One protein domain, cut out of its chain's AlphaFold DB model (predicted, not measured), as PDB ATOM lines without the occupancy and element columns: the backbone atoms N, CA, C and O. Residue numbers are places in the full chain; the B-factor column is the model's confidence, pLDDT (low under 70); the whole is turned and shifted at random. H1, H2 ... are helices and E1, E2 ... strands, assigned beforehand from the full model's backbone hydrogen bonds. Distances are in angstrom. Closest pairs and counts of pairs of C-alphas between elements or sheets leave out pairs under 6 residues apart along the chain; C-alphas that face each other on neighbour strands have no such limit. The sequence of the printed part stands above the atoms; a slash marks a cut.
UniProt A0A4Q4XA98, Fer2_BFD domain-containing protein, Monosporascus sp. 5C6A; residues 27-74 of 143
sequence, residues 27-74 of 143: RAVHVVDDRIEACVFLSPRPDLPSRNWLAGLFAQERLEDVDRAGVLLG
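This is residues 27 to 74 of the 143 residues of the protein "Fer2_BFD domain-containing protein" of Monosporascus sp. 5C6A (UniProt A0A4Q4XA98). Picture a long hairpin of two strands, E1 and E2, with two short helices over one of its faces and the other face bare: H1 packs on E2 and H2 packs on E1. The link of residues 43 to 50 swings out beyond the end of E2 before the printed part folds back into H1, and this loop makes one end of the longest axis. The printed part has 48 residues, with two named strands and two named helices in the order E1, E2, H1, H2; the sheet order is E1 - E2, antiparallel, and the class is mixed, helices and strands. The whole is compact, with a radius of gyration of the C-alphas of 10.5 A, and its outline is elongated, with spans of 32 by 17 by 17 A.

Start at E1, residues 27 to 32, and go on through a tight link to E2, residues 35 to 42, its antiparallel neighbour at 167 degrees between their directions. The two form a hairpin; look for N 30 and O 38 at 2.8 A and N 40 and O 28 at 2.8 A, both within hydrogen-bond range. E2 bends by 52 degrees at residue 38. Next comes H1, residues 51 to 58, whose closest C-alphas to E2 are those of Phe 58 and Ile 36, 5.6 A apart. H1 and E1 are apart. At the end you reach H2, residues 65 to 73, whose closest C-alphas to E1 are those of Leu 72 and Arg 27, 6.4 A apart. H2 and E2 are apart. The helices H1 and H2 are close but not clearly touching, with the C-alphas of Leu 57 and Asp 67 closest at 7.6 A. They run opposite ways at a steep tilt of 39 degrees. In H1 and H2 every O i to N i+4 pair is within hydrogen-bond range.

Find C-alpha 27 at (148.606, 141.230, 139.811); from there E1 runs 16.9 A to Val 32. E2 begins at C-alpha 35, at (159.560, 149.864, 148.650), and runs 21.0 A to Leu 42. H1 covers 10.9 A from Arg 51 to Phe 58. H2 covers 12.5 A from Asp 65 to Leu 73, where you find C-alpha 73 at (151.485, 134.957, 144.489).

The two C-alphas farthest apart are those of Asp 33 and Arg 45, at 32.0 A, while the first and last printed C-alphas, of Arg 27 and Gly 74, are 7.5 A apart. The printed part has no cut. The links E2 to H1, with 8 residues, and H1 to H2, with 6, are short, and no link is long. The mean pLDDT of the printed part is 87.5, and no printed residue is under 70.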
ATOM      1  N   ARG A  27     147.875 140.764 138.635       89.50
ATOM      2  CA  ARG A  27     148.606 141.230 139.811       89.50
ATOM      3  C   ARG A  27     149.798 142.040 139.337       89.50
ATOM      4  O   ARG A  27     150.588 141.545 138.537       89.50
ATOM      5  N   ALA A  28     149.909 143.268 139.813       90.06
ATOM      6  CA  ALA A  28     151.022 144.152 139.506       90.06
ATOM      7  C   ALA A  28     151.423 144.948 140.742       90.06
ATOM      8  O   ALA A  28     150.580 145.295 141.570       90.06
ATOM      9  N   VAL A  29     152.715 145.239 140.846       92.25
ATOM     10  CA  VAL A  29     153.327 145.939 141.976       92.25
ATOM     11  C   VAL A  29     154.345 146.910 141.410       92.25
ATOM     12  O   VAL A  29     155.176 146.518 140.593       92.25
ATOM     13  N   HIS A  30     154.265 148.165 141.824       93.88
ATOM     14  CA  HIS A  30     155.250 149.190 141.522       93.88
ATOM     15  C   HIS A  30     156.198 149.307 142.713       93.88
ATOM     16  O   HIS A  30     155.756 149.620 143.823       93.88
ATOM     17  N   VAL A  31     157.476 149.012 142.476       92.44
ATOM     18  CA  VAL A  31     158.526 149.032 143.498       92.44
ATOM     19  C   VAL A  31     159.568 150.078 143.116       92.44
ATOM     20  O   VAL A  31     160.097 150.028 142.006       92.44
ATOM     21  N   VAL A  32     159.867 150.990 144.041       92.44
ATOM     22  CA  VAL A  32     160.891 152.042 143.921       92.44
ATOM     23  C   VAL A  32     161.740 152.002 145.185       92.44
ATOM     24  O   VAL A  32     161.184 151.910 146.275       92.44
ATOM     25  N   ASP A  33     163.067 152.007 145.043       91.81
ATOM     26  CA  ASP A  33     164.018 151.910 146.164       91.81
ATOM     27  C   ASP A  33     163.690 150.764 147.141       91.81
ATOM     28  O   ASP A  33     163.698 150.929 148.359       91.81
ATOM     29  N   ASP A  34     163.337 149.599 146.585       90.88
ATOM     30  CA  ASP A  34     162.901 148.410 147.327       90.88
ATOM     31  C   ASP A  34     161.679 148.634 148.237       90.88
ATOM     32  O   ASP A  34     161.461 147.892 149.189       90.88
ATOM     33  N   ARG A  35     160.822 149.615 147.939       91.62
ATOM     34  CA  ARG A  35     159.560 149.864 148.650       91.62
ATOM     35  C   ARG A  35     158.373 149.813 147.705       91.62
ATOM     36  O   ARG A  35     158.471 150.189 146.540       91.62
ATOM     37  N   ILE A  36     157.229 149.350 148.207       92.12
ATOM     38  CA  ILE A  36     155.990 149.338 147.423       92.12
ATOM     39  C   ILE A  36     155.391 150.743 147.417       92.12
ATOM     40  O   ILE A  36     154.983 151.251 148.460       92.12
ATOM     41  N   GLU A  37     155.268 151.337 146.233       93.50
ATOM     42  CA  GLU A  37     154.527 152.590 146.052       93.50
ATOM     43  C   GLU A  37     153.072 152.347 145.644       93.50
ATOM     44  O   GLU A  37     152.177 153.099 146.023       93.50
ATOM     45  N   ALA A  38     152.815 151.283 144.877       90.38
ATOM     46  CA  ALA A  38     151.473 150.928 144.435       90.38
ATOM     47  C   ALA A  38     151.348 149.433 144.124       90.38
ATOM     48  O   ALA A  38     152.310 148.778 143.724       90.38
ATOM     49  N   CYS A  39     150.135 148.890 144.236       91.75
ATOM     50  CA  CYS A  39     149.820 147.544 143.765       91.75
ATOM     51  C   CYS A  39     148.386 147.453 143.226       91.75
ATOM     52  O   CYS A  39     147.485 148.137 143.715       91.75
ATOM     53  N   VAL A  40     148.163 146.572 142.251       90.62
ATOM     54  CA  VAL A  40     146.854 146.303 141.644       90.62
ATOM     55  C   VAL A  40     146.608 144.801 141.622       90.62
ATOM     56  O   VAL A  40     147.392 144.047 141.051       90.62
ATOM     57  N   PHE A  41     145.488 144.385 142.214       89.12
ATOM     58  CA  PHE A  41     144.989 143.012 142.190       89.12
ATOM     59  C   PHE A  41     143.587 143.008 141.590       89.12
ATOM     60  O   PHE A  41     142.668 143.618 142.137       89.12
ATOM     61  N   LEU A  42     143.420 142.315 140.468       89.06
ATOM     62  CA  LEU A  42     142.141 142.137 139.792       89.06
ATOM     63  C   LEU A  42     141.857 140.643 139.730       89.06
ATOM     64  O   LEU A  42     142.698 139.882 139.262       89.06
ATOM     65  N   SER A  43     140.687 140.226 140.199       86.62
ATOM     66  CA  SER A  43     140.228 138.845 140.103       86.62
ATOM     67  C   SER A  43     138.718 138.818 139.873       86.62
ATOM     68  O   SER A  43     138.002 139.634 140.455       86.62
ATOM     69  N   PRO A  44     138.203 137.896 139.039       82.25
ATOM     70  CA  PRO A  44     136.772 137.639 138.934       82.25
ATOM     71  C   PRO A  44     136.249 136.788 140.105       82.25
ATOM     72  O   PRO A  44     135.044 136.569 140.203       82.25
ATOM     73  N   ARG A  45     137.139 136.265 140.960       81.50
ATOM     74  CA  ARG A  45     136.816 135.468 142.146       81.50
ATOM     75  C   ARG A  45     137.028 136.310 143.412       81.50
ATOM     76  O   ARG A  45     137.834 137.238 143.400       81.50
ATOM     77  N   PRO A  46     136.340 135.994 144.523       77.81
ATOM     78  CA  PRO A  46     136.533 136.673 145.805       77.81
ATOM     79  C   PRO A  46     137.805 136.189 146.539       77.81
ATOM     80  O   PRO A  46     137.798 136.030 147.753       77.81
ATOM     81  N   ASP A  47     138.890 135.928 145.808       79.62
ATOM     82  CA  ASP A  47     140.171 135.385 146.287       79.62
ATOM     83  C   ASP A  47     141.274 136.458 146.332       79.62
ATOM     84  O   ASP A  47     142.459 136.183 146.125       79.62
ATOM     85  N   LEU A  48     140.880 137.711 146.572       85.88
ATOM     86  CA  LEU A  48     141.826 138.812 146.708       85.88
ATOM     87  C   LEU A  48     142.682 138.640 147.972       85.88
ATOM     88  O   LEU A  48     142.182 138.144 148.988       85.88
ATOM     89  N   PRO A  49     143.946 139.102 147.948       85.00
ATOM     90  CA  PRO A  49     144.797 139.023 149.120       85.00
ATOM     91  C   PRO A  49     144.217 139.800 150.301       85.00
ATOM     92  O   PRO A  49     143.516 140.805 150.134       85.00
ATOM     93  N   SER A  50     144.571 139.368 151.511       81.69
ATOM     94  CA  SER A  50     144.208 140.089 152.730       81.69
ATOM     95  C   SER A  50     144.695 141.537 152.664       81.69
ATOM     96  O   SER A  50     145.885 141.802 152.478       81.69
ATOM     97  N   ARG A  51     143.774 142.486 152.876       81.38
ATOM     98  CA  ARG A  51     144.102 143.920 152.942       81.38
ATOM     99  C   ARG A  51     145.117 144.227 154.037       81.38
ATOM    100  O   ARG A  51     145.936 145.113 153.845       81.38
ATOM    101  N   ASN A  52     145.059 143.507 155.159       77.44
ATOM    102  CA  ASN A  52     145.976 143.716 156.278       77.44
ATOM    103  C   ASN A  52     147.403 143.326 155.912       77.44
ATOM    104  O   ASN A  52     148.334 144.081 156.158       77.44
ATOM    105  N   TRP A  53     147.554 142.160 155.281       85.56
ATOM    106  CA  TRP A  53     148.854 141.701 154.814       85.56
ATOM    107  C   TRP A  53     149.433 142.671 153.780       85.56
ATOM    108  O   TRP A  53     150.546 143.147 153.974       85.56
ATOM    109  N   LEU A  54     148.649 143.062 152.763       88.88
ATOM    110  CA  LEU A  54     149.084 144.061 151.781       88.88
ATOM    111  C   LEU A  54     149.505 145.368 152.461       88.88
ATOM    112  O   LEU A  54     150.593 145.858 152.193       88.88
ATOM    113  N   ALA A  55     148.685 145.909 153.368       84.75
ATOM    114  CA  ALA A  55     148.996 147.141 154.091       84.75
ATOM    115  C   ALA A  55     150.276 147.035 154.939       84.75
ATOM    116  O   ALA A  55     151.017 148.010 155.033       84.75
ATOM    117  N   GLY A  56     150.553 145.862 155.520       86.00
ATOM    118  CA  GLY A  56     151.793 145.592 156.247       86.00
ATOM    119  C   GLY A  56     153.036 145.756 155.372       86.00
ATOM    120  O   GLY A  56     154.014 146.346 155.820       86.00
ATOM    121  N   LEU A  57     152.965 145.342 154.105       89.06
ATOM    122  CA  LEU A  57     154.074 145.480 153.158       89.06
ATOM    123  C   LEU A  57     154.371 146.943 152.794       89.06
ATOM    124  O   LEU A  57     155.528 147.321 152.645       89.06
ATOM    125  N   PHE A  58     153.348 147.803 152.715       90.06
ATOM    126  CA  PHE A  58     153.549 149.250 152.509       90.06
ATOM    127  C   PHE A  58     154.208 149.939 153.715       90.06
ATOM    128  O   PHE A  58     154.805 151.006 153.569       90.06
ATOM    129  N   ALA A  59     154.078 149.360 154.912       86.94
ATOM    130  CA  ALA A  59     154.676 149.900 156.127       86.94
ATOM    131  C   ALA A  59     156.156 149.511 156.297       86.94
ATOM    132  O   ALA A  59     156.823 150.082 157.156       86.94
ATOM    133  N   GLN A  60     156.675 148.570 155.498       85.88
ATOM    134  CA  GLN A  60     158.079 148.168 155.554       85.88
ATOM    135  C   GLN A  60     159.000 149.264 154.986       85.88
ATOM    136  O   GLN A  60     158.684 149.963 154.015       85.88
ATOM    137  N   GLU A  61     160.177 149.405 155.600       88.62
ATOM    138  CA  GLU A  61     161.248 150.266 155.086       88.62
ATOM    139  C   GLU A  61     161.904 149.675 153.836       88.62
ATOM    140  O   GLU A  61     162.384 150.427 152.993       88.62
ATOM    141  N   ARG A  62     161.888 148.344 153.700       91.12
ATOM    142  CA  ARG A  62     162.423 147.604 152.559       91.12
ATOM    143  C   ARG A  62     161.641 146.307 152.353       91.12
ATOM    144  O   ARG A  62     161.279 145.649 153.324       91.12
ATOM    145  N   LEU A  63     161.384 145.959 151.099       89.69
ATOM    146  CA  LEU A  63     160.660 144.768 150.673       89.69
ATOM    147  C   LEU A  63     161.650 143.622 150.433       89.69
ATOM    148  O   LEU A  63     162.463 143.683 149.511       89.69
ATOM    149  N   GLU A  64     161.576 142.575 151.251       88.69
ATOM    150  CA  GLU A  64     162.471 141.418 151.150       88.69
ATOM    151  C   GLU A  64     162.069 140.479 149.995       88.69
ATOM    152  O   GLU A  64     160.930 140.482 149.525       88.69
ATOM    153  N   ASP A  65     162.990 139.624 149.537       87.31
ATOM    154  CA  ASP A  65     162.749 138.727 148.391       87.31
ATOM    155  C   ASP A  65     161.556 137.776 148.599       87.31
ATOM    156  O   ASP A  65     160.804 137.490 147.662       87.31
ATOM    157  N   VAL A  66     161.341 137.329 149.840       84.56
ATOM    158  CA  VAL A  66     160.187 136.499 150.215       84.56
ATOM    159  C   VAL A  66     158.866 137.260 150.069       84.56
ATOM    160  O   VAL A  66     157.887 136.712 149.555       84.56
ATOM    161  N   ASP A  67     158.850 138.543 150.429       87.00
ATOM    162  CA  ASP A  67     157.676 139.400 150.301       87.00
ATOM    163  C   ASP A  67     157.387 139.688 148.826       87.00
ATOM    164  O   ASP A  67     156.241 139.582 148.390       87.00
ATOM    165  N   ARG A  68     158.423 139.941 148.012       87.88
ATOM    166  CA  ARG A  68     158.288 140.120 146.552       87.88
ATOM    167  C   ARG A  68     157.609 138.921 145.900       87.88
ATOM    168  O   ARG A  68     156.665 139.091 145.122       87.88
ATOM    169  N   ALA A  69     158.055 137.713 146.243       86.31
ATOM    170  CA  ALA A  69     157.438 136.483 145.763       86.31
ATOM    171  C   ALA A  69     155.984 136.357 146.255       86.31
ATOM    172  O   ALA A  69     155.089 136.054 145.461       86.31
ATOM    173  N   GLY A  70     155.726 136.672 147.526       86.62
ATOM    174  CA  GLY A  70     154.387 136.639 148.113       86.62
ATOM    175  C   GLY A  70     153.398 137.563 147.403       86.62
ATOM    176  O   GLY A  70     152.301 137.141 147.035       86.62
ATOM    177  N   VAL A  71     153.787 138.810 147.118       87.50
ATOM    178  CA  VAL A  71     152.919 139.784 146.429       87.50
ATOM    179  C   VAL A  71     152.527 139.307 145.030       87.50
ATOM    180  O   VAL A  71     151.356 139.414 144.656       87.50
ATOM    181  N   LEU A  72     153.446 138.693 144.281       85.69
ATOM    182  CA  LEU A  72     153.134 138.095 142.974       85.69
ATOM    183  C   LEU A  72     152.193 136.883 143.106       85.69
ATOM    184  O   LEU A  72     151.254 136.713 142.316       85.69
ATOM    185  N   LEU A  73     152.372 136.074 144.152       85.56
ATOM    186  CA  LEU A  73     151.485 134.957 144.489       85.56
ATOM    187  C   LEU A  73     150.159 135.388 145.132       85.56
ATOM    188  O   LEU A  73     149.242 134.565 145.231       85.56
ATOM    189  N   GLY A  74     150.007 136.669 145.477       83.44
ATOM    190  CA  GLY A  74     148.815 137.230 146.108       83.44
ATOM    191  C   GLY A  74     148.528 136.655 147.493       83.44
ATOM    192  O   GLY A  74     147.374 136.642 147.915       83.44
TER     193      GLY A  74